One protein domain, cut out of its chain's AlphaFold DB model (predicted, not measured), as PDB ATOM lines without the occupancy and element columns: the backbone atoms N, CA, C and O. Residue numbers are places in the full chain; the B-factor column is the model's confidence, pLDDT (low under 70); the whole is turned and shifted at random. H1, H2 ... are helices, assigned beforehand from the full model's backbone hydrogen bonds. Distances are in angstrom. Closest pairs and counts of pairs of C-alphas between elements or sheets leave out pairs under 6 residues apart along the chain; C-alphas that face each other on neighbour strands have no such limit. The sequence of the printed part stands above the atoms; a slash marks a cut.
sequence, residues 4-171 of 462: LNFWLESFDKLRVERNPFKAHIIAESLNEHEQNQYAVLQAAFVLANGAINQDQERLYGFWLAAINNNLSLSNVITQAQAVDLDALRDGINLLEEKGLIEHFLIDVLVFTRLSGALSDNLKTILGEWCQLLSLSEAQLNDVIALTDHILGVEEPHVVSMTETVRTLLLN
ATOM      1  N   LEU A   4     170.735 245.857 145.064       80.12
ATOM      2  CA  LEU A   4     171.212 245.212 143.844       80.12
ATOM      3  C   LEU A   4     170.505 243.881 143.554       80.12
ATOM      4  O   LEU A   4     169.950 243.740 142.473       80.12
ATOM      5  N   ASN A   5     170.445 242.944 144.507       80.69
ATOM      6  CA  ASN A   5     169.823 241.633 144.259       80.69
ATOM      7  C   ASN A   5     168.328 241.766 143.952       80.69
ATOM      8  O   ASN A   5     167.830 241.124 143.034       80.69
ATOM      9  N   PHE A   6     167.633 242.667 144.653       84.50
ATOM     10  CA  PHE A   6     166.234 242.975 144.359       84.50
ATOM     11  C   PHE A   6     166.053 243.528 142.938       84.50
ATOM     12  O   PHE A   6     165.125 243.121 142.240       84.50
ATOM     13  N   TRP A   7     166.931 244.436 142.494       87.38
ATOM     14  CA  TRP A   7     166.901 244.963 141.127       87.38
ATOM     15  C   TRP A   7     167.164 243.870 140.093       87.38
ATOM     16  O   TRP A   7     166.410 243.779 139.130       87.38
ATOM     17  N   LEU A   8     168.176 243.025 140.305       82.94
ATOM     18  CA  LEU A   8     168.516 241.936 139.386       82.94
ATOM     19  C   LEU A   8     167.362 240.934 139.246       82.94
ATOM     20  O   LEU A   8     166.916 240.691 138.129       82.94
ATOM     21  N   GLU A   9     166.797 240.459 140.360       81.88
ATOM     22  CA  GLU A   9     165.640 239.548 140.350       81.88
ATOM     23  C   GLU A   9     164.387 240.188 139.730       81.88
ATOM     24  O   GLU A   9     163.582 239.519 139.078       81.88
ATOM     25  N   SER A  10     164.182 241.492 139.940       85.12
ATOM     26  CA  SER A  10     163.056 242.213 139.338       85.12
ATOM     27  C   SER A  10     163.238 242.367 137.829       85.12
ATOM     28  O   SER A  10     162.277 242.199 137.080       85.12
ATOM     29  N   PHE A  11     164.460 242.652 137.371       83.75
ATOM     30  CA  PHE A  11     164.773 242.711 135.946       83.75
ATOM     31  C   PHE A  11     164.656 241.347 135.276       83.75
ATOM     32  O   PHE A  11     164.168 241.294 134.154       83.75
ATOM     33  N   ASP A  12     165.000 240.259 135.964       82.06
ATOM     34  CA  ASP A  12     164.799 238.899 135.455       82.06
ATOM     35  C   ASP A  12     163.334 238.608 135.165       82.06
ATOM     36  O   ASP A  12     162.988 238.199 134.059       82.06
ATOM     37  N   LYS A  13     162.455 238.888 136.131       81.81
ATOM     38  CA  LYS A  13     161.007 238.701 135.961       81.81
ATOM     39  C   LYS A  13     160.468 239.545 134.813       81.81
ATOM     40  O   LYS A  13     159.779 239.031 133.939       81.81
ATOM     41  N   LEU A  14     160.846 240.824 134.774       83.19
ATOM     42  CA  LEU A  14     160.449 241.729 133.696       83.19
ATOM     43  C   LEU A  14     160.999 241.290 132.335       83.19
ATOM     44  O   LEU A  14     160.338 241.515 131.322       83.19
ATOM     45  N   ARG A  15     162.184 240.672 132.290       78.31
ATOM     46  CA  ARG A  15     162.758 240.126 131.060       78.31
ATOM     47  C   ARG A  15     161.923 238.958 130.557       78.31
ATOM     48  O   ARG A  15     161.522 239.004 129.407       78.31
ATOM     49  N   VAL A  16     161.575 237.991 131.408       76.44
ATOM     50  CA  VAL A  16     160.677 236.883 131.018       76.44
ATOM     51  C   VAL A  16     159.343 237.408 130.479       76.44
ATOM     52  O   VAL A  16     158.827 236.882 129.499       76.44
ATOM     53  N   GLU A  17     158.798 238.465 131.087       77.25
ATOM     54  CA  GLU A  17     157.526 239.064 130.665       77.25
ATOM     55  C   GLU A  17     157.610 239.847 129.348       77.25
ATOM     56  O   GLU A  17     156.636 239.883 128.597       77.25
ATOM     57  N   ARG A  18     158.732 240.531 129.083       74.31
ATOM     58  CA  ARG A  18     158.846 241.477 127.958       74.31
ATOM     59  C   ARG A  18     159.656 240.949 126.785       74.31
ATOM     60  O   ARG A  18     159.252 241.162 125.650       74.31
ATOM     61  N   ASN A  19     160.775 240.291 127.068       71.00
ATOM     62  CA  ASN A  19     161.758 239.792 126.109       71.00
ATOM     63  C   ASN A  19     162.205 238.382 126.553       71.00
ATOM     64  O   ASN A  19     163.305 238.240 127.103       71.00
ATOM     65  N   PRO A  20     161.339 237.359 126.416       73.00
ATOM     66  CA  PRO A  20     161.694 235.999 126.796       73.00
ATOM     67  C   PRO A  20     162.889 235.517 125.970       73.00
ATOM     68  O   PRO A  20     163.026 235.874 124.800       73.00
ATOM     69  N   PHE A  21     163.734 234.686 126.583       76.00
ATOM     70  CA  PHE A  21     164.811 234.015 125.861       76.00
ATOM     71  C   PHE A  21     164.232 233.213 124.696       76.00
ATOM     72  O   PHE A  21     163.205 232.539 124.840       76.00
ATOM     73  N   LYS A  22     164.905 233.276 123.546       79.31
ATOM     74  CA  LYS A  22     164.577 232.412 122.414       79.31
ATOM     75  C   LYS A  22     164.762 230.947 122.814       79.31
ATOM     76  O   LYS A  22     165.629 230.626 123.625       79.31
ATOM     77  N   ALA A  23     163.942 230.070 122.236       83.56
ATOM     78  CA  ALA A  23     164.109 228.635 122.414       83.56
ATOM     79  C   ALA A  23     165.503 228.197 121.931       83.56
ATOM     80  O   ALA A  23     166.021 228.706 120.935       83.56
ATOM     81  N   HIS A  24     166.101 227.253 122.649       87.81
ATOM     82  CA  HIS A  24     167.380 226.659 122.287       87.81
ATOM     83  C   HIS A  24     167.211 225.763 121.053       87.81
ATOM     84  O   HIS A  24     166.174 225.123 120.894       87.81
ATOM     85  N   ILE A  25     168.250 225.619 120.225       84.31
ATOM     86  CA  ILE A  25     168.214 224.779 119.010       84.31
ATOM     87  C   ILE A  25     167.795 223.329 119.314       84.31
ATOM     88  O   ILE A  25     167.118 222.667 118.526       84.31
ATOM     89  N   ILE A  26     168.155 222.837 120.497       90.00
ATOM     90  CA  ILE A  26     167.859 221.469 120.931       90.00
ATOM     91  C   ILE A  26     166.405 221.266 121.378       90.00
ATOM     92  O   ILE A  26     165.968 220.124 121.502       90.00
ATOM     93  N   ALA A  27     165.651 222.344 121.613       89.88
ATOM     94  CA  ALA A  27     164.268 222.262 122.077       89.88
ATOM     95  C   ALA A  27     163.357 221.561 121.055       89.88
ATOM     96  O   ALA A  27     162.465 220.807 121.436       89.88
ATOM     97  N   GLU A  28     163.608 221.773 119.760       86.12
ATOM     98  CA  GLU A  28     162.830 221.170 118.669       86.12
ATOM     99  C   GLU A  28     163.572 220.034 117.950       86.12
ATOM    100  O   GLU A  28     162.937 219.185 117.326       86.12
ATOM    101  N   SER A  29     164.907 219.991 118.034       86.69
ATOM    102  CA  SER A  29     165.718 218.988 117.323       86.69
ATOM    103  C   SER A  29     165.987 217.709 118.122       86.69
ATOM    104  O   SER A  29     166.319 216.680 117.526       86.69
ATOM    105  N   LEU A  30     165.821 217.746 119.448       92.69
ATOM    106  CA  LEU A  30     166.024 216.610 120.347       92.69
ATOM    107  C   LEU A  30     164.726 216.234 121.068       92.69
ATOM    108  O   LEU A  30     163.883 217.084 121.343       92.69
ATOM    109  N   ASN A  31     164.577 214.956 121.416       94.88
ATOM    110  CA  ASN A  31     163.498 214.499 122.294       94.88
ATOM    111  C   ASN A  31     163.809 214.786 123.778       94.88
ATOM    112  O   ASN A  31     164.943 215.095 124.134       94.88
ATOM    113  N   GLU A  32     162.823 214.648 124.671       94.38
ATOM    114  CA  GLU A  32     162.978 215.002 126.097       94.38
ATOM    115  C   GLU A  32     164.147 214.286 126.802       94.38
ATOM    116  O   GLU A  32     164.801 214.868 127.670       94.38
ATOM    117  N   HIS A  33     164.431 213.032 126.437       94.31
ATOM    118  CA  HIS A  33     165.542 212.279 127.017       94.31
ATOM    119  C   HIS A  33     166.894 212.827 126.546       94.31
ATOM    120  O   HIS A  33     167.763 213.099 127.374       94.31
ATOM    121  N   GLU A  34     167.035 213.050 125.238       96.38
ATOM    122  CA  GLU A  34     168.225 213.653 124.623       96.38
ATOM    123  C   GLU A  34     168.470 215.081 125.158       96.38
ATOM    124  O   GLU A  34     169.603 215.453 125.457       96.38
ATOM    125  N   GLN A  35     167.410 215.873 125.369       96.56
ATOM    126  CA  GLN A  35     167.490 217.210 125.974       96.56
ATOM    127  C   GLN A  35     168.024 217.164 127.412       96.56
ATOM    128  O   GLN A  35     168.903 217.949 127.774       96.56
ATOM    129  N   ASN A  36     167.519 216.238 128.239       95.88
ATOM    130  CA  ASN A  36     168.037 216.045 129.595       95.88
ATOM    131  C   ASN A  36     169.504 215.601 129.563       95.88
ATOM    132  O   ASN A  36     170.313 216.127 130.321       95.88
ATOM    133  N   GLN A  37     169.859 214.672 128.676       96.31
ATOM    134  CA  GLN A  37     171.228 214.188 128.526       96.31
ATOM    135  C   GLN A  37     172.200 215.318 128.150       96.31
ATOM    136  O   GLN A  37     173.251 215.447 128.777       96.31
ATOM    137  N   TYR A  38     171.821 216.177 127.200       97.12
ATOM    138  CA  TYR A  38     172.590 217.365 126.822       97.12
ATOM    139  C   TYR A  38     172.798 218.308 128.016       97.12
ATOM    140  O   TYR A  38     173.926 218.695 128.321       97.12
ATOM    141  N   ALA A  39     171.719 218.638 128.737       97.06
ATOM    142  CA  ALA A  39     171.778 219.535 129.891       97.06
ATOM    143  C   ALA A  39     172.640 218.972 131.036       97.06
ATOM    144  O   ALA A  39     173.404 219.710 131.660       97.06
ATOM    145  N   VAL A  40     172.551 217.664 131.298       97.44
ATOM    146  CA  VAL A  40     173.360 216.967 132.309       97.44
ATOM    147  C   VAL A  40     174.839 216.980 131.940       97.44
ATOM    148  O   VAL A  40     175.673 217.296 132.789       97.44
ATOM    149  N   LEU A  41     175.168 216.682 130.681       97.31
ATOM    150  CA  LEU A  41     176.547 216.710 130.207       97.31
ATOM    151  C   LEU A  41     177.132 218.127 130.303       97.31
ATOM    152  O   LEU A  41     178.233 218.298 130.824       97.31
ATOM    153  N   GLN A  42     176.380 219.150 129.888       96.81
ATOM    154  CA  GLN A  42     176.813 220.550 129.974       96.81
ATOM    155  C   GLN A  42     177.081 220.948 131.433       96.81
ATOM    156  O   GLN A  42     178.142 221.493 131.745       96.81
ATOM    157  N   ALA A  43     176.177 220.593 132.350       97.00
ATOM    158  CA  ALA A  43     176.346 220.871 133.771       97.00
ATOM    159  C   ALA A  43     177.543 220.137 134.392       97.00
ATOM    160  O   ALA A  43     178.201 220.690 135.273       97.00
ATOM    161  N   ALA A  44     177.881 218.933 133.920       96.62
ATOM    162  CA  ALA A  44     179.069 218.215 134.383       96.62
ATOM    163  C   ALA A  44     180.363 218.972 134.034       96.62
ATOM    164  O   ALA A  44     181.251 219.098 134.880       96.62
ATOM    165  N   PHE A  45     180.441 219.561 132.836       95.81
ATOM    166  CA  PHE A  45     181.561 220.426 132.445       95.81
ATOM    167  C   PHE A  45     181.617 221.708 133.282       95.81
ATOM    168  O   PHE A  45     182.695 222.108 133.727       95.81
ATOM    169  N   VAL A  46     180.468 222.332 133.554       95.56
ATOM    170  CA  VAL A  46     180.411 223.520 134.421       95.56
ATOM    171  C   VAL A  46     180.897 223.191 135.837       95.56
ATOM    172  O   VAL A  46     181.716 223.929 136.383       95.56
ATOM    173  N   LEU A  47     180.484 222.051 136.399       95.00
ATOM    174  CA  LEU A  47     180.928 221.579 137.717       95.00
ATOM    175  C   LEU A  47     182.425 221.251 137.766       95.00
ATOM    176  O   LEU A  47     183.067 221.439 138.801       95.00
ATOM    177  N   ALA A  48     183.008 220.803 136.653       93.25
ATOM    178  CA  ALA A  48     184.450 220.603 136.556       93.25
ATOM    179  C   ALA A  48     185.242 221.923 136.649       93.25
ATOM    180  O   ALA A  48     186.417 221.920 137.035       93.25
ATOM    181  N   ASN A  49     184.606 223.065 136.355       93.81
ATOM    182  CA  ASN A  49     185.192 224.387 136.580       93.81
ATOM    183  C   ASN A  49     185.170 224.809 138.058       93.81
ATOM    184  O   ASN A  49     185.993 225.624 138.474       93.81
ATOM    185  N   GLY A  50     184.244 224.265 138.848       91.50
ATOM    186  CA  GLY A  50     184.032 224.607 140.250       91.50
ATOM    187  C   GLY A  50     182.564 224.487 140.664       91.50
ATOM    188  O   GLY A  50     181.712 224.046 139.898       91.50
ATOM    189  N   ALA A  51     182.257 224.886 141.899       91.19
ATOM    190  CA  ALA A  51     180.872 224.959 142.356       91.19
ATOM    191  C   ALA A  51     180.093 226.023 141.566       91.19
ATOM    192  O   ALA A  51     180.635 227.089 141.268       91.19
ATOM    193  N   ILE A  52     178.820 225.738 141.278       92.31
ATOM    194  CA  ILE A  52     177.945 226.666 140.558       92.31
ATOM    195  C   ILE A  52     177.724 227.913 141.417       92.31
ATOM    196  O   ILE A  52     177.386 227.812 142.597       92.31
ATOM    197  N   ASN A  53     177.968 229.085 140.836       91.19
ATOM    198  CA  ASN A  53     177.783 230.369 141.503       91.19
ATOM    199  C   ASN A  53     176.412 230.991 141.180       91.19
ATOM    200  O   ASN A  53     175.673 230.507 140.326       91.19
ATOM    201  N   GLN A  54     176.084 232.101 141.844       88.69
ATOM    202  CA  GLN A  54     174.783 232.761 141.699       88.69
ATOM    203  C   GLN A  54     174.487 233.223 140.257       88.69
ATOM    204  O   GLN A  54     173.340 233.152 139.817       88.69
ATOM    205  N   ASP A  55     175.497 233.679 139.512       88.56
ATOM    206  CA  ASP A  55     175.315 234.139 138.130       88.56
ATOM    207  C   ASP A  55     175.032 232.965 137.182       88.56
ATOM    208  O   ASP A  55     174.168 233.058 136.309       88.56
ATOM    209  N   GLN A  56     175.699 231.831 137.397       93.31
ATOM    210  CA  GLN A  56     175.450 230.587 136.669       93.31
ATOM    211  C   GLN A  56     174.079 229.996 137.016       93.31
ATOM    212  O   GLN A  56     173.354 229.590 136.112       93.31
ATOM    213  N   GLU A  57     173.686 229.983 138.295       91.81
ATOM    214  CA  GLU A  57     172.340 229.566 138.724       91.81
ATOM    215  C   GLU A  57     171.253 230.408 138.044       91.81
ATOM    216  O   GLU A  57     170.264 229.870 137.539       91.81
ATOM    217  N   ARG A  58     171.460 231.728 137.979       88.25
ATOM    218  CA  ARG A  58     170.559 232.659 137.294       88.25
ATOM    219  C   ARG A  58     170.482 232.367 135.795       88.25
ATOM    220  O   ARG A  58     169.375 232.308 135.264       88.25
ATOM    221  N   LEU A  59     171.613 232.132 135.120       89.62
ATOM    222  CA  LEU A  59     171.621 231.771 133.697       89.62
ATOM    223  C   LEU A  59     170.924 230.426 133.438       89.62
ATOM    224  O   LEU A  59     170.126 230.332 132.505       89.62
ATOM    225  N   TYR A  60     171.137 229.415 134.289       92.31
ATOM    226  CA  TYR A  60     170.432 228.129 134.193       92.31
ATOM    227  C   TYR A  60     168.913 228.284 134.258       92.31
ATOM    228  O   TYR A  60     168.205 227.564 133.556       92.31
ATOM    229  N   GLY A  61     168.408 229.227 135.060       88.56
ATOM    230  CA  GLY A  61     166.975 229.511 135.150       88.56
ATOM    231  C   GLY A  61     166.343 229.882 133.804       88.56
ATOM    232  O   GLY A  61     165.218 229.470 133.528       88.56
ATOM    233  N   PHE A  62     167.073 230.603 132.948       87.00
ATOM    234  CA  PHE A  62     166.612 230.960 131.603       87.00
ATOM    235  C   PHE A  62     166.925 229.876 130.573       87.00
ATOM    236  O   PHE A  62     166.067 229.515 129.772       87.00
ATOM    237  N   TRP A  63     168.146 229.341 130.607       90.50
ATOM    238  CA  TRP A  63     168.643 228.403 129.603       90.50
ATOM    239  C   TRP A  63     167.928 227.047 129.651       90.50
ATOM    240  O   TRP A  63     167.552 226.517 128.610       90.50
ATOM    241  N   LEU A  64     167.638 226.511 130.846       92.75
ATOM    242  CA  LEU A  64     166.870 225.264 130.965       92.75
ATOM    243  C   LEU A  64     165.439 225.435 130.450       92.75
ATOM    244  O   LEU A  64     164.947 224.553 129.758       92.75
ATOM    245  N   ALA A  65     164.799 226.575 130.724       88.88
ATOM    246  CA  ALA A  65     163.468 226.876 130.202       88.88
ATOM    247  C   ALA A  65     163.465 227.024 128.669       88.88
ATOM    248  O   ALA A  65     162.523 226.585 128.011       88.88
ATOM    249  N   ALA A  66     164.536 227.586 128.098       87.88
ATOM    250  CA  ALA A  66     164.727 227.678 126.652       87.88
ATOM    251  C   ALA A  66     164.916 226.306 125.980       87.88
ATOM    252  O   ALA A  66     164.601 226.167 124.801       87.88
ATOM    253  N   ILE A  67     165.410 225.299 126.708       91.19
ATOM    254  CA  ILE A  67     165.532 223.913 126.233       91.19
ATOM    255  C   ILE A  67     164.220 223.154 126.435       91.19
ATOM    256  O   ILE A  67     163.646 222.626 125.488       91.19
ATOM    257  N   ASN A  68     163.773 223.060 127.686       89.50
ATOM    258  CA  ASN A  68     162.583 222.332 128.094       89.50
ATOM    259  C   ASN A  68     162.145 222.783 129.494       89.50
ATOM    260  O   ASN A  68     162.847 222.578 130.485       89.50
ATOM    261  N   ASN A  69     160.926 223.317 129.589       85.06
ATOM    262  CA  ASN A  69     160.336 223.813 130.838       85.06
ATOM    263  C   ASN A  69     160.193 222.755 131.952       85.06
ATOM    264  O   ASN A  69     159.951 223.119 133.103       85.06
ATOM    265  N   ASN A  70     160.325 221.463 131.639       89.88
ATOM    266  CA  ASN A  70     160.265 220.370 132.613       89.88
ATOM    267  C   ASN A  70     161.619 220.081 133.288       89.88
ATOM    268  O   ASN A  70     161.663 219.335 134.271       89.88
ATOM    269  N   LEU A  71     162.724 220.646 132.788       92.12
ATOM    270  CA  LEU A  71     164.042 220.476 133.396       92.12
ATOM    271  C   LEU A  71     164.169 221.337 134.655       92.12
ATOM    272  O   LEU A  71     163.792 222.506 134.681       92.12
ATOM    273  N   SER A  72     164.748 220.763 135.710       93.69
ATOM    274  CA  SER A  72     165.059 221.492 136.940       93.69
ATOM    275  C   SER A  72     166.550 221.451 137.233       93.69
ATOM    276  O   SER A  72     167.194 220.405 137.115       93.69
ATOM    277  N   LEU A  73     167.093 222.590 137.670       94.62
ATOM    278  CA  LEU A  73     168.516 222.722 137.971       94.62
ATOM    279  C   LEU A  73     168.982 221.697 139.014       94.62
ATOM    280  O   LEU A  73     170.027 221.078 138.846       94.62
ATOM    281  N   SER A  74     168.183 221.454 140.059       95.00
ATOM    282  CA  SER A  74     168.524 220.480 141.101       95.00
ATOM    283  C   SER A  74     168.679 219.062 140.551       95.00
ATOM    284  O   SER A  74     169.621 218.359 140.922       95.00
ATOM    285  N   ASN A  75     167.783 218.639 139.651       94.94
ATOM    286  CA  ASN A  75     167.846 217.307 139.049       94.94
ATOM    287  C   ASN A  75     169.012 217.201 138.066       94.94
ATOM    288  O   ASN A  75     169.682 216.170 138.039       94.94
ATOM    289  N   VAL A  76     169.260 218.253 137.281       96.88
ATOM    290  CA  VAL A  76     170.371 218.304 136.323       96.88
ATOM    291  C   VAL A  76     171.713 218.233 137.055       96.88
ATOM    292  O   VAL A  76     172.526 217.377 136.727       96.88
ATOM    293  N   ILE A  77     171.922 219.033 138.108       96.62
ATOM    294  CA  ILE A  77     173.166 219.004 138.899       96.62
ATOM    295  C   ILE A  77     173.366 217.654 139.587       96.62
ATOM    296  O   ILE A  77     174.479 217.133 139.596       96.62
ATOM    297  N   THR A  78     172.305 217.069 140.149       96.50
ATOM    298  CA  THR A  78     172.405 215.763 140.823       96.50
ATOM    299  C   THR A  78     172.850 214.673 139.848       96.50
ATOM    300  O   THR A  78     173.714 213.865 140.181       96.50
ATOM    301  N   GLN A  79     172.300 214.667 138.631       96.62
ATOM    302  CA  GLN A  79     172.720 213.742 137.576       96.62
ATOM    303  C   GLN A  79     174.140 214.051 137.084       96.62
ATOM    304  O   GLN A  79     174.931 213.131 136.909       96.62
ATOM    305  N   ALA A  80     174.495 215.330 136.933       96.81
ATOM    306  CA  ALA A  80     175.815 215.765 136.477       96.81
ATOM    307  C   ALA A  80     176.948 215.313 137.415       96.81
ATOM    308  O   ALA A  80     178.017 214.916 136.959       96.81
ATOM    309  N   GLN A  81     176.705 215.307 138.728       95.31
ATOM    310  CA  GLN A  81     177.648 214.787 139.728       95.31
ATOM    311  C   GLN A  81     177.852 213.267 139.648       95.31
ATOM    312  O   GLN A  81     178.833 212.756 140.185       95.31
ATOM    313  N   ALA A  82     176.923 212.552 139.011       94.62
ATOM    314  CA  ALA A  82     176.930 211.103 138.861       94.62
ATOM    315  C   ALA A  82     177.301 210.648 137.437       94.62
ATOM    316  O   ALA A  82     177.146 209.467 137.134       94.62
ATOM    317  N   VAL A  83     177.777 211.555 136.571       94.88
ATOM    318  CA  VAL A  83     178.216 211.207 135.212       94.88
ATOM    319  C   VAL A  83     179.388 210.234 135.288       94.88
ATOM    320  O   VAL A  83     180.437 210.531 135.861       94.88
ATOM    321  N   ASP A  84     179.192 209.061 134.697       94.50
ATOM    322  CA  ASP A  84     180.199 208.025 134.529       94.50
ATOM    323  C   ASP A  84     180.632 207.914 133.059       94.50
ATOM    324  O   ASP A  84     180.258 208.726 132.212       94.50
ATOM    325  N   LEU A  85     181.466 206.916 132.755       94.38
ATOM    326  CA  LEU A  85     182.006 206.710 131.411       94.38
ATOM    327  C   LEU A  85     180.921 206.429 130.362       94.38
ATOM    328  O   LEU A  85     181.078 206.857 129.218       94.38
ATOM    329  N   ASP A  86     179.866 205.697 130.719       95.38
ATOM    330  CA  ASP A  86     178.818 205.338 129.764       95.38
ATOM    331  C   ASP A  86     177.948 206.564 129.461       95.38
ATOM    332  O   ASP A  86     177.737 206.876 128.292       95.38
ATOM    333  N   ALA A  87     177.589 207.355 130.478       93.31
ATOM    334  CA  ALA A  87     176.898 208.631 130.278       93.31
ATOM    335  C   ALA A  87     177.716 209.625 129.428       93.31
ATOM    336  O   ALA A  87     177.163 210.318 128.571       93.31
ATOM    337  N   LEU A  88     179.038 209.678 129.635       93.88
ATOM    338  CA  LEU A  88     179.956 210.495 128.834       93.88
ATOM    339  C   LEU A  88     179.993 210.037 127.372       93.88
ATOM    340  O   LEU A  88     179.900 210.868 126.471       93.88
ATOM    341  N   ARG A  89     180.094 208.723 127.139       95.12
ATOM    342  CA  ARG A  89     180.095 208.136 125.792       95.12
ATOM    343  C   ARG A  89     178.788 208.423 125.066       95.12
ATOM    344  O   ARG A  89     178.823 208.891 123.933       95.12
ATOM    345  N   ASP A  90     177.658 208.173 125.716       94.94
ATOM    346  CA  ASP A  90     176.349 208.398 125.111       94.94
ATOM    347  C   ASP A  90     176.157 209.885 124.791       94.94
ATOM    348  O   ASP A  90     175.598 210.232 123.752       94.94
ATOM    349  N   GLY A  91     176.638 210.774 125.668       94.69
ATOM    350  CA  GLY A  91     176.586 212.219 125.461       94.69
ATOM    351  C   GLY A  91     177.424 212.679 124.267       94.69
ATOM    352  O   GLY A  91     176.943 213.466 123.458       94.69
ATOM    353  N   ILE A  92     178.645 212.156 124.119       94.56
ATOM    354  CA  ILE A  92     179.502 212.422 122.953       94.56
ATOM    355  C   ILE A  92     178.819 211.960 121.666       94.56
ATOM    356  O   ILE A  92     178.685 212.753 120.737       94.56
ATOM    357  N   ASN A  93     178.336 210.713 121.642       95.31
ATOM    358  CA  ASN A  93     177.675 210.148 120.467       95.31
ATOM    359  C   ASN A  93     176.463 210.994 120.059       95.31
ATOM    360  O   ASN A  93     176.294 211.295 118.882       95.31
ATOM    361  N   LEU A  94     175.658 211.443 121.030       96.00
ATOM    362  CA  LEU A  94     174.532 212.339 120.773       96.00
ATOM    363  C   LEU A  94     174.985 213.639 120.090       96.00
ATOM    364  O   LEU A  94     174.357 214.080 119.129       96.00
ATOM    365  N   LEU A  95     176.058 214.267 120.578       94.06
ATOM    366  CA  LEU A  95     176.563 215.518 120.009       94.06
ATOM    367  C   LEU A  95     177.118 215.326 118.592       94.06
ATOM    368  O   LEU A  95     176.861 216.170 117.732       94.06
ATOM    369  N   GLU A  96     177.839 214.232 118.340       93.44
ATOM    370  CA  GLU A  96     178.372 213.886 117.017       93.44
ATOM    371  C   GLU A  96     177.249 213.584 116.018       93.44
ATOM    372  O   GLU A  96     177.206 214.169 114.935       93.44
ATOM    373  N   GLU A  97     176.296 212.725 116.392       93.50
ATOM    374  CA  GLU A  97     175.181 212.313 115.529       93.50
ATOM    375  C   GLU A  97     174.277 213.486 115.130       93.50
ATOM    376  O   GLU A  97     173.687 213.481 114.048       93.50
ATOM    377  N   LYS A  98     174.154 214.490 116.004       91.06
ATOM    378  CA  LYS A  98     173.272 215.649 115.806       91.06
ATOM    379  C   LYS A  98     174.012 216.901 115.327       91.06
ATOM    380  O   LYS A  98     173.356 217.907 115.077       91.06
ATOM    381  N   GLY A  99     175.342 216.864 115.206       89.25
ATOM    382  CA  GLY A  99     176.150 218.023 114.803       89.25
ATOM    383  C   GLY A  99     176.098 219.185 115.804       89.25
ATOM    384  O   GLY A  99     176.000 220.346 115.412       89.25
ATOM    385  N   LEU A 100     176.104 218.883 117.106       90.56
ATOM    386  CA  LEU A 100     175.911 219.861 118.188       90.56
ATOM    387  C   LEU A 100     177.195 220.206 118.958       90.56
ATOM    388  O   LEU A 100     177.126 220.919 119.956       90.56
ATOM    389  N   ILE A 101     178.361 219.723 118.524       92.25
ATOM    390  CA  ILE A 101     179.625 219.853 119.269       92.25
ATOM    391  C   ILE A 101     179.982 221.323 119.531       92.25
ATOM    392  O   ILE A 101     180.261 221.696 120.670       92.25
ATOM    393  N   GLU A 102     179.954 222.175 118.508       89.94
ATOM    394  CA  GLU A 102     180.337 223.582 118.638       89.94
ATOM    395  C   GLU A 102     179.319 224.386 119.457       89.94
ATOM    396  O   GLU A 102     179.713 225.233 120.257       89.94
ATOM    397  N   HIS A 103     178.025 224.068 119.335       89.94
ATOM    398  CA  HIS A 103     176.971 224.653 120.173       89.94
ATOM    399  C   HIS A 103     177.189 224.299 121.647       89.94
ATOM    400  O   HIS A 103     177.200 225.177 122.508       89.94
ATOM    401  N   PHE A 104     177.454 223.019 121.919       93.31
ATOM    402  CA  PHE A 104     177.743 222.524 123.258       93.31
ATOM    403  C   PHE A 104     178.969 223.209 123.865       93.31
ATOM    404  O   PHE A 104     178.940 223.619 125.025       93.31
ATOM    405  N   LEU A 105     180.039 223.385 123.085       93.69
ATOM    406  CA  LEU A 105     181.233 224.083 123.555       93.69
ATOM    407  C   LEU A 105     180.959 225.553 123.879       93.69
ATOM    408  O   LEU A 105     181.446 226.030 124.903       93.69
ATOM    409  N   ILE A 106     180.170 226.259 123.066       92.44
ATOM    410  CA  ILE A 106     179.763 227.638 123.372       92.44
ATOM    411  C   ILE A 106     178.962 227.677 124.672       92.44
ATOM    412  O   ILE A 106     179.296 228.466 125.553       92.44
ATOM    413  N   ASP A 107     177.978 226.794 124.853       93.44
ATOM    414  CA  ASP A 107     177.188 226.737 126.088       93.44
ATOM    415  C   ASP A 107     178.075 226.476 127.313       93.44
ATOM    416  O   ASP A 107     177.943 227.133 128.347       93.44
ATOM    417  N   VAL A 108     179.023 225.539 127.222       95.06
ATOM    418  CA  VAL A 108     179.987 225.279 128.300       95.06
ATOM    419  C   VAL A 108     180.844 226.517 128.574       95.06
ATOM    420  O   VAL A 108     181.005 226.912 129.734       95.06
ATOM    421  N   LEU A 109     181.400 227.150 127.543       94.44
ATOM    422  CA  LEU A 109     182.311 228.284 127.705       94.44
ATOM    423  C   LEU A 109     181.603 229.538 128.222       94.44
ATOM    424  O   LEU A 109     182.154 230.207 129.096       94.44
ATOM    425  N   VAL A 110     180.384 229.827 127.762       93.56
ATOM    426  CA  VAL A 110     179.558 230.930 128.276       93.56
ATOM    427  C   VAL A 110     179.348 230.752 129.777       93.56
ATOM    428  O   VAL A 110     179.732 231.624 130.555       93.56
ATOM    429  N   PHE A 111     178.839 229.595 130.217       94.69
ATOM    430  CA  PHE A 111     178.575 229.347 131.639       94.69
ATOM    431  C   PHE A 111     179.842 229.370 132.495       94.69
ATOM    432  O   PHE A 111     179.857 229.933 133.593       94.69
ATOM    433  N   THR A 112     180.917 228.743 132.026       93.88
ATOM    434  CA  THR A 112     182.146 228.616 132.820       93.88
ATOM    435  C   THR A 112     182.862 229.956 132.965       93.88
ATOM    436  O   THR A 112     183.342 230.275 134.057       93.88
ATOM    437  N   ARG A 113     182.846 230.795 131.923       92.31
ATOM    438  CA  ARG A 113     183.521 232.099 131.921       92.31
ATOM    439  C   ARG A 113     182.749 233.231 132.592       92.31
ATOM    440  O   ARG A 113     183.378 234.226 132.945       92.31
ATOM    441  N   LEU A 114     181.453 233.069 132.890       87.75
ATOM    442  CA  LEU A 114     180.727 234.000 133.775       87.75
ATOM    443  C   LEU A 114     181.420 234.168 135.138       87.75
ATOM    444  O   LEU A 114     181.357 235.229 135.751       87.75
ATOM    445  N   SER A 115     182.094 233.113 135.605       76.00
ATOM    446  CA  SER A 115     182.793 233.070 136.893       76.00
ATOM    447  C   SER A 115     184.235 233.603 136.848       76.00
ATOM    448  O   SER A 115     184.896 233.673 137.885       76.00
ATOM    449  N   GLY A 116     184.720 233.999 135.664       83.44
ATOM    450  CA  GLY A 116     186.093 234.437 135.417       83.44
ATOM    451  C   GLY A 116     186.889 233.446 134.563       83.44
ATOM    452  O   GLY A 116     186.379 232.870 133.605       83.44
ATOM    453  N   ALA A 117     188.179 233.287 134.864       87.19
ATOM    454  CA  ALA A 117     189.058 232.409 134.096       87.19
ATOM    455  C   ALA A 117     188.721 230.921 134.303       87.19
ATOM    456  O   ALA A 117     188.341 230.508 135.398       87.19
ATOM    457  N   LEU A 118     188.932 230.107 133.263       91.75
ATOM    458  CA  LEU A 118     188.783 228.651 133.348       91.75
ATOM    459  C   LEU A 118     189.773 228.061 134.363       91.75
ATOM    460  O   LEU A 118     190.954 228.434 134.378       91.75
ATOM    461  N   SER A 119     189.312 227.102 135.164       92.75
ATOM    462  CA  SER A 119     190.164 226.322 136.061       92.75
ATOM    463  C   SER A 119     191.109 225.413 135.266       92.75
ATOM    464  O   SER A 119     190.815 225.017 134.136       92.75
ATOM    465  N   ASP A 120     192.251 225.045 135.849       92.94
ATOM    466  CA  ASP A 120     193.204 224.149 135.175       92.94
ATOM    467  C   ASP A 120     192.624 222.743 134.950       92.94
ATOM    468  O   ASP A 120     192.934 222.093 133.947       92.94
ATOM    469  N   ASN A 121     191.711 222.309 135.825       91.19
ATOM    470  CA  ASN A 121     190.960 221.068 135.649       91.19
ATOM    471  C   ASN A 121     190.098 221.125 134.384       91.19
ATOM    472  O   ASN A 121     190.189 220.232 133.543       91.19
ATOM    473  N   LEU A 122     189.304 222.189 134.216       93.44
ATOM    474  CA  LEU A 122     188.445 222.321 133.044       93.44
ATOM    475  C   LEU A 122     189.262 222.505 131.760       93.44
ATOM    476  O   LEU A 122     188.923 221.899 130.748       93.44
ATOM    477  N   LYS A 123     190.361 223.270 131.785       93.12
ATOM    478  CA  LYS A 123     191.264 223.384 130.622       93.12
ATOM    479  C   LYS A 123     191.788 222.022 130.173       93.12
ATOM    480  O   LYS A 123     191.844 221.760 128.978       93.12
ATOM    481  N   THR A 124     192.154 221.164 131.126       94.69
ATOM    482  CA  THR A 124     192.622 219.803 130.833       94.69
ATOM    483  C   THR A 124     191.505 218.975 130.201       94.69
ATOM    484  O   THR A 124     191.713 218.383 129.149       94.69
ATOM    485  N   ILE A 125     190.300 218.997 130.782       93.44
ATOM    486  CA  ILE A 125     189.135 218.265 130.257       93.44
ATOM    487  C   ILE A 125     188.769 218.734 128.845       93.44
ATOM    488  O   ILE A 125     188.592 217.903 127.960       93.44
ATOM    489  N   LEU A 126     188.700 220.047 128.610       93.12
ATOM    490  CA  LEU A 126     188.434 220.605 127.282       93.12
ATOM    491  C   LEU A 126     189.544 220.247 126.285       93.12
ATOM    492  O   LEU A 126     189.248 219.957 125.133       93.12
ATOM    493  N   GLY A 127     190.806 220.221 126.721       92.44
ATOM    494  CA  GLY A 127     191.931 219.795 125.890       92.44
ATOM    495  C   GLY A 127     191.800 218.343 125.420       92.44
ATOM    496  O   GLY A 127     191.927 218.077 124.227       92.44
ATOM    497  N   GLU A 128     191.496 217.423 126.337       93.19
ATOM    498  CA  GLU A 128     191.245 216.010 126.015       93.19
ATOM    499  C   GLU A 128     190.003 215.845 125.127       93.19
ATOM    500  O   GLU A 128     190.012 215.073 124.171       93.19
ATOM    501  N   TRP A 129     188.948 216.616 125.393       91.81
ATOM    502  CA  TRP A 129     187.718 216.615 124.604       91.81
ATOM    503  C   TRP A 129     187.949 217.061 123.156       91.81
ATOM    504  O   TRP A 129     187.545 216.372 122.220       91.81
ATOM    505  N   CYS A 130     188.654 218.176 122.956       91.56
ATOM    506  CA  CYS A 130     189.000 218.667 121.624       91.56
ATOM    507  C   CYS A 130     189.874 217.667 120.855       91.56
ATOM    508  O   CYS A 130     189.692 217.509 119.648       91.56
ATOM    509  N   GLN A 131     190.798 216.976 121.537       92.31
ATOM    510  CA  GLN A 131     191.612 215.922 120.923       92.31
ATOM    511  C   GLN A 131     190.771 214.710 120.522       92.31
ATOM    512  O   GLN A 131     190.922 214.212 119.408       92.31
ATOM    513  N   LEU A 132     189.872 214.258 121.400       92.94
ATOM    514  CA  LEU A 132     188.988 213.125 121.137       92.94
ATOM    515  C   LEU A 132     188.103 213.373 119.909       92.94
ATOM    516  O   LEU A 132     188.001 212.505 119.047       92.94
ATOM    517  N   LEU A 133     187.532 214.576 119.805       91.94
ATOM    518  CA  LEU A 133     186.653 214.981 118.703       91.94
ATOM    519  C   LEU A 133     187.409 215.500 117.470       91.94
ATOM    520  O   LEU A 133     186.789 215.896 116.488       91.94
ATOM    521  N   SER A 134     188.747 215.507 117.505       92.31
ATOM    522  CA  SER A 134     189.603 215.990 116.412       92.31
ATOM    523  C   SER A 134     189.242 217.402 115.923       92.31
ATOM    524  O   SER A 134     189.288 217.681 114.723       92.31
ATOM    525  N   LEU A 135     188.888 218.300 116.848       91.31
ATOM    526  CA  LEU A 135     188.511 219.670 116.504       91.31
ATOM    527  C   LEU A 135     189.712 220.443 115.968       91.31
ATOM    528  O   LEU A 135     190.792 220.456 116.564       91.31
ATOM    529  N   SER A 136     189.513 221.112 114.834       90.00
ATOM    530  CA  SER A 136     190.545 221.958 114.245       90.00
ATOM    531  C   SER A 136     190.756 223.237 115.058       90.00
ATOM    532  O   SER A 136     189.847 223.748 115.716       90.00
ATOM    533  N   GLU A 137     191.958 223.808 114.959       87.94
ATOM    534  CA  GLU A 137     192.272 225.109 115.562       87.94
ATOM    535  C   GLU A 137     191.322 226.212 115.061       87.94
ATOM    536  O   GLU A 137     190.901 227.065 115.837       87.94
ATOM    537  N   ALA A 138     190.922 226.154 113.786       87.12
ATOM    538  CA  ALA A 138     189.963 227.089 113.205       87.12
ATOM    539  C   ALA A 138     188.587 227.010 113.890       87.12
ATOM    540  O   ALA A 138     188.077 228.035 114.334       87.12
ATOM    541  N   GLN A 139     188.027 225.803 114.058       88.75
ATOM    542  CA  GLN A 139     186.751 225.608 114.765       88.75
ATOM    543  C   GLN A 139     186.814 226.119 116.206       88.75
ATOM    544  O   GLN A 139     185.888 226.779 116.676       88.75
ATOM    545  N   LEU A 140     187.913 225.838 116.911       89.19
ATOM    546  CA  LEU A 140     188.078 226.287 118.290       89.19
ATOM    547  C   LEU A 140     188.163 227.818 118.383       89.19
ATOM    548  O   LEU A 140     187.541 228.411 119.264       89.19
ATOM    549  N   ASN A 141     188.891 228.457 117.464       89.38
ATOM    550  CA  ASN A 141     188.983 229.915 117.399       89.38
ATOM    551  C   ASN A 141     187.617 230.559 117.130       89.38
ATOM    552  O   ASN A 141     187.292 231.556 117.772       89.38
ATOM    553  N   ASP A 142     186.792 229.969 116.262       88.69
ATOM    554  CA  ASP A 142     185.428 230.445 116.001       88.69
ATOM    555  C   ASP A 142     184.540 230.358 117.251       88.69
ATOM    556  O   ASP A 142     183.860 231.321 117.611       88.69
ATOM    557  N   VAL A 143     184.584 229.219 117.953       90.19
ATOM    558  CA  VAL A 143     183.851 228.993 119.210       90.19
ATOM    559  C   VAL A 143     184.260 230.007 120.283       90.19
ATOM    560  O   VAL A 143     183.403 230.588 120.957       90.19
ATOM    561  N   ILE A 144     185.566 230.252 120.439       89.50
ATOM    562  CA  ILE A 144     186.093 231.234 121.396       89.50
ATOM    563  C   ILE A 144     185.648 232.644 121.014       89.50
ATOM    564  O   ILE A 144     185.144 233.369 121.874       89.50
ATOM    565  N   ALA A 145     185.787 233.019 119.740       87.94
ATOM    566  CA  ALA A 145     185.414 234.342 119.263       87.94
ATOM    567  C   ALA A 145     183.927 234.617 119.506       87.94
ATOM    568  O   ALA A 145     183.582 235.632 120.107       87.94
ATOM    569  N   LEU A 146     183.042 233.688 119.139       87.62
ATOM    570  CA  LEU A 146     181.607 233.831 119.393       87.62
ATOM    571  C   LEU A 146     181.284 233.901 120.885       87.62
ATOM    572  O   LEU A 146     180.472 234.730 121.289       87.62
ATOM    573  N   THR A 147     181.956 233.101 121.715       90.31
ATOM    574  CA  THR A 147     181.811 233.189 123.174       90.31
ATOM    575  C   THR A 147     182.187 234.582 123.690       90.31
ATOM    576  O   THR A 147     181.478 235.131 124.531       90.31
ATOM    577  N   ASP A 148     183.272 235.182 123.191       88.25
ATOM    578  CA  ASP A 148     183.681 236.534 123.587       88.25
ATOM    579  C   ASP A 148     182.646 237.594 123.201       88.25
ATOM    580  O   ASP A 148     182.367 238.486 124.006       88.25
ATOM    581  N   HIS A 149     182.041 237.473 122.012       85.06
ATOM    582  CA  HIS A 149     180.946 238.353 121.593       85.06
ATOM    583  C   HIS A 149     179.706 238.176 122.478       85.06
ATOM    584  O   HIS A 149     179.129 239.173 122.897       85.06
ATOM    585  N   ILE A 150     179.329 236.941 122.835       87.31
ATOM    586  CA  ILE A 150     178.198 236.664 123.746       87.31
ATOM    587  C   ILE A 150     178.431 237.278 125.129       87.31
ATOM    588  O   ILE A 150     177.516 237.833 125.736       87.31
ATOM    589  N   LEU A 151     179.659 237.170 125.640       87.62
ATOM    590  CA  LEU A 151     180.031 237.685 126.957       87.62
ATOM    591  C   LEU A 151     180.308 239.197 126.959       87.62
ATOM    592  O   LEU A 151     180.520 239.762 128.033       87.62
ATOM    593  N   GLY A 152     180.307 239.856 125.795       83.31
ATOM    594  CA  GLY A 152     180.549 241.293 125.673       83.31
ATOM    595  C   GLY A 152     181.956 241.714 126.104       83.31
ATOM    596  O   GLY A 152     182.117 242.753 126.745       83.31
ATOM    597  N   VAL A 153     182.973 240.900 125.801       83.56
ATOM    598  CA  VAL A 153     184.384 241.252 126.047       83.56
ATOM    599  C   VAL A 153     184.728 242.532 125.270       83.56
ATOM    600  O   VAL A 153     184.334 242.657 124.117       83.56
ATOM    601  N   GLU A 154     185.443 243.486 125.886       73.25
ATOM    602  CA  GLU A 154     185.696 244.823 125.300       73.25
ATOM    603  C   GLU A 154     186.403 244.775 123.934       73.25
ATOM    604  O   GLU A 154     186.065 245.538 123.031       73.25
ATOM    605  N   GLU A 155     187.358 243.860 123.778       76.25
ATOM    606  CA  GLU A 155     188.073 243.596 122.528       76.25
ATOM    607  C   GLU A 155     187.869 242.125 122.148       76.25
ATOM    608  O   GLU A 155     188.732 241.284 122.418       76.25
ATOM    609  N   PRO A 156     186.698 241.770 121.594       76.06
ATOM    610  CA  PRO A 156     186.422 240.394 121.233       76.06
ATOM    611  C   PRO A 156     187.251 240.009 120.003       76.06
ATOM    612  O   PRO A 156     187.596 240.854 119.169       76.06
ATOM    613  N   HIS A 157     187.545 238.719 119.856       79.88
ATOM    614  CA  HIS A 157     188.211 238.225 118.655       79.88
ATOM    615  C   HIS A 157     187.382 238.533 117.395       79.88
ATOM    616  O   HIS A 157     186.144 238.557 117.412       79.88
ATOM    617  N   VAL A 158     188.076 238.768 116.279       78.31
ATOM    618  CA  VAL A 158     187.437 239.006 114.979       78.31
ATOM    619  C   VAL A 158     186.717 237.734 114.543       78.31
ATOM    620  O   VAL A 158     187.318 236.665 114.485       78.31
ATOM    621  N   VAL A 159     185.435 237.868 114.211       81.50
ATOM    622  CA  VAL A 159     184.622 236.773 113.678       81.50
ATOM    623  C   VAL A 159     184.582 236.892 112.162       81.50
ATOM    624  O   VAL A 159     184.324 237.968 111.622       81.50
ATOM    625  N   SER A 160     184.815 235.776 111.479       80.00
ATOM    626  CA  SER A 160     184.649 235.649 110.031       80.00
ATOM    627  C   SER A 160     183.570 234.612 109.722       80.00
ATOM    628  O   SER A 160     183.258 233.778 110.569       80.00
ATOM    629  N   MET A 161     182.964 234.667 108.535       81.62
ATOM    630  CA  MET A 161     181.914 233.719 108.153       81.62
ATOM    631  C   MET A 161     182.526 232.374 107.720       81.62
ATOM    632  O   MET A 161     182.620 232.069 106.533       81.62
ATOM    633  N   THR A 162     182.983 231.585 108.692       83.94
ATOM    634  CA  THR A 162     183.402 230.188 108.504       83.94
ATOM    635  C   THR A 162     182.187 229.255 108.481       83.94
ATOM    636  O   THR A 162     181.082 229.669 108.827       83.94
ATOM    637  N   GLU A 163     182.367 227.977 108.128       78.94
ATOM    638  CA  GLU A 163     181.276 226.984 108.186       78.94
ATOM    639  C   GLU A 163     180.732 226.798 109.618       78.94
ATOM    640  O   GLU A 163     179.522 226.659 109.818       78.94
ATOM    641  N   THR A 164     181.611 226.879 110.624       81.25
ATOM    642  CA  THR A 164     181.246 226.854 112.048       81.25
ATOM    643  C   THR A 164     180.328 228.023 112.387       81.25
ATOM    644  O   THR A 164     179.213 227.835 112.874       81.25
ATOM    645  N   VAL A 165     180.775 229.245 112.078       83.44
ATOM    646  CA  VAL A 165     180.033 230.478 112.363       83.44
ATOM    647  C   VAL A 165     178.722 230.503 111.587       83.44
ATOM    648  O   VAL A 165     177.684 230.839 112.146       83.44
ATOM    649  N   ARG A 166     178.733 230.064 110.329       80.06
ATOM    650  CA  ARG A 166     177.539 229.873 109.503       80.06
ATOM    651  C   ARG A 166     176.503 228.985 110.186       80.06
ATOM    652  O   ARG A 166     175.340 229.378 110.285       80.06
ATOM    653  N   THR A 167     176.913 227.805 110.645       77.50
ATOM    654  CA  THR A 167     176.007 226.845 111.291       77.50
ATOM    655  C   THR A 167     175.441 227.440 112.574       77.50
ATOM    656  O   THR A 167     174.249 227.327 112.839       77.50
ATOM    657  N   LEU A 168     176.268 228.147 113.340       77.19
ATOM    658  CA  LEU A 168     175.860 228.785 114.587       77.19
ATOM    659  C   LEU A 168     174.921 229.978 114.360       77.19
ATOM    660  O   LEU A 168     173.964 230.149 115.101       77.19
ATOM    661  N   LEU A 169     175.130 230.786 113.319       75.56
ATOM    662  CA  LEU A 169     174.292 231.955 113.028       75.56
ATOM    663  C   LEU A 169     172.919 231.610 112.458       75.56
ATOM    664  O   LEU A 169     171.979 232.385 112.624       75.56
ATOM    665  N   LEU A 170     172.785 230.467 111.785       69.25
ATOM    666  CA  LEU A 170     171.471 229.949 111.395       69.25
ATOM    667  C   LEU A 170     170.657 229.487 112.615       69.25
ATOM    668  O   LEU A 170     169.430 229.415 112.536       69.25
ATOM    669  N   ASN A 171     171.331 229.226 113.738       68.25
ATOM    670  CA  ASN A 171     170.764 228.685 114.961       68.25
ATOM    671  C   ASN A 171     170.788 229.743 116.078       68.25
ATOM    672  O   ASN A 171     171.735 229.889 116.841       68.25
TER     673      ASN A 171
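What this domain is: This is residues 4 to 171 of the 462 residues of an uncharacterized protein of Photobacterium carnosum (UniProt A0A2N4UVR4). Two helices, H3 and H7, make the core, where they cross at a steep angle; H5 and H6 pack across H3, H8 meets one end of H3, and H9 and H10 pack on the side of H7 away from H3. H4 runs beside H3 and H7, and H1 lies beyond H4 at one side of the body. The 168 printed residues hold ten named helices, H1 to H10 in chain order, and no named strand; the class is all helix. The whole is compact and rounded, with a radius of gyration of the C-alphas of 15.8 A and spans of 45 by 38 by 33 A.

Where its parts are: The longest helix, H3, is residues 32 to 49, 26.3 A from C-alpha 32 at (162.978, 215.002, 126.097) to C-alpha 49 at (185.192, 224.387, 136.580). H7 is residues 101 to 113, 18.0 A long. H4 is residues 54 to 67, 20.1 A; H6 is 85 to 98, 20.0 A; H8 is 120 to 132, 18.3 A; H9 is 137 to 150, 20.0 A. The shorter ones are H2, residues 26 to 29, H5, 73 to 80, and H10, 163 to 170. H1, residues 4 to 18, 20.5 A, begins with C-alpha 4 at (171.212, 245.212, 143.844).

How they stand to each other: H3 and H7 are both hubs, touching four helices each. H3, with residues 42 to 49 alone, touches H7 at a steep tilt of 44 degrees, the same way; the closest C-alphas, of Val 46 and Thr 112, are 5.6 A apart. H5 touches H3 about perpendicular, at 78 degrees, closest at Ala 44 and Ala 80, 4.6 A between C-alphas. Residues 88 to 94 of H6 touch residues 34 to 41 of H3, closest at C-alphas 37 and 91, 6.5 A. Residues 121 to 122 of H8 touch residues 45 to 49 of H3, closest at C-alphas 49 and 122, 5.2 A. H3, H4 and H7 form an up and down bundle, each running against the one before, though H4 and H7 only just touch, with 3 pairs of C-alphas within 8 A. H9 touches H7 at a steep tilt of 48 degrees, C-alphas 106 and 147 being closest at 5.9 A, and H10 touches H9, C-alphas 139 and 164 at 6.3 A. H2 only just touches H4, C-alphas 27 and 67 at 4.6 A; H1 and H4 are near each other. Every O i to N i+4 pair is within hydrogen-bond range in H1, H3 and H5 to H10, and 8 of 10 are in H4; H2 is too short for such a pair.

The domain as a whole: The two farthest C-alphas, of Phe 6 and Ser 134, are 45.3 A apart. The printed part has no cut. The link from H9 to H10, residues 151 to 162, is long. Mean pLDDT of the printed part is 89.0, and residues 170 to 171 are under 70.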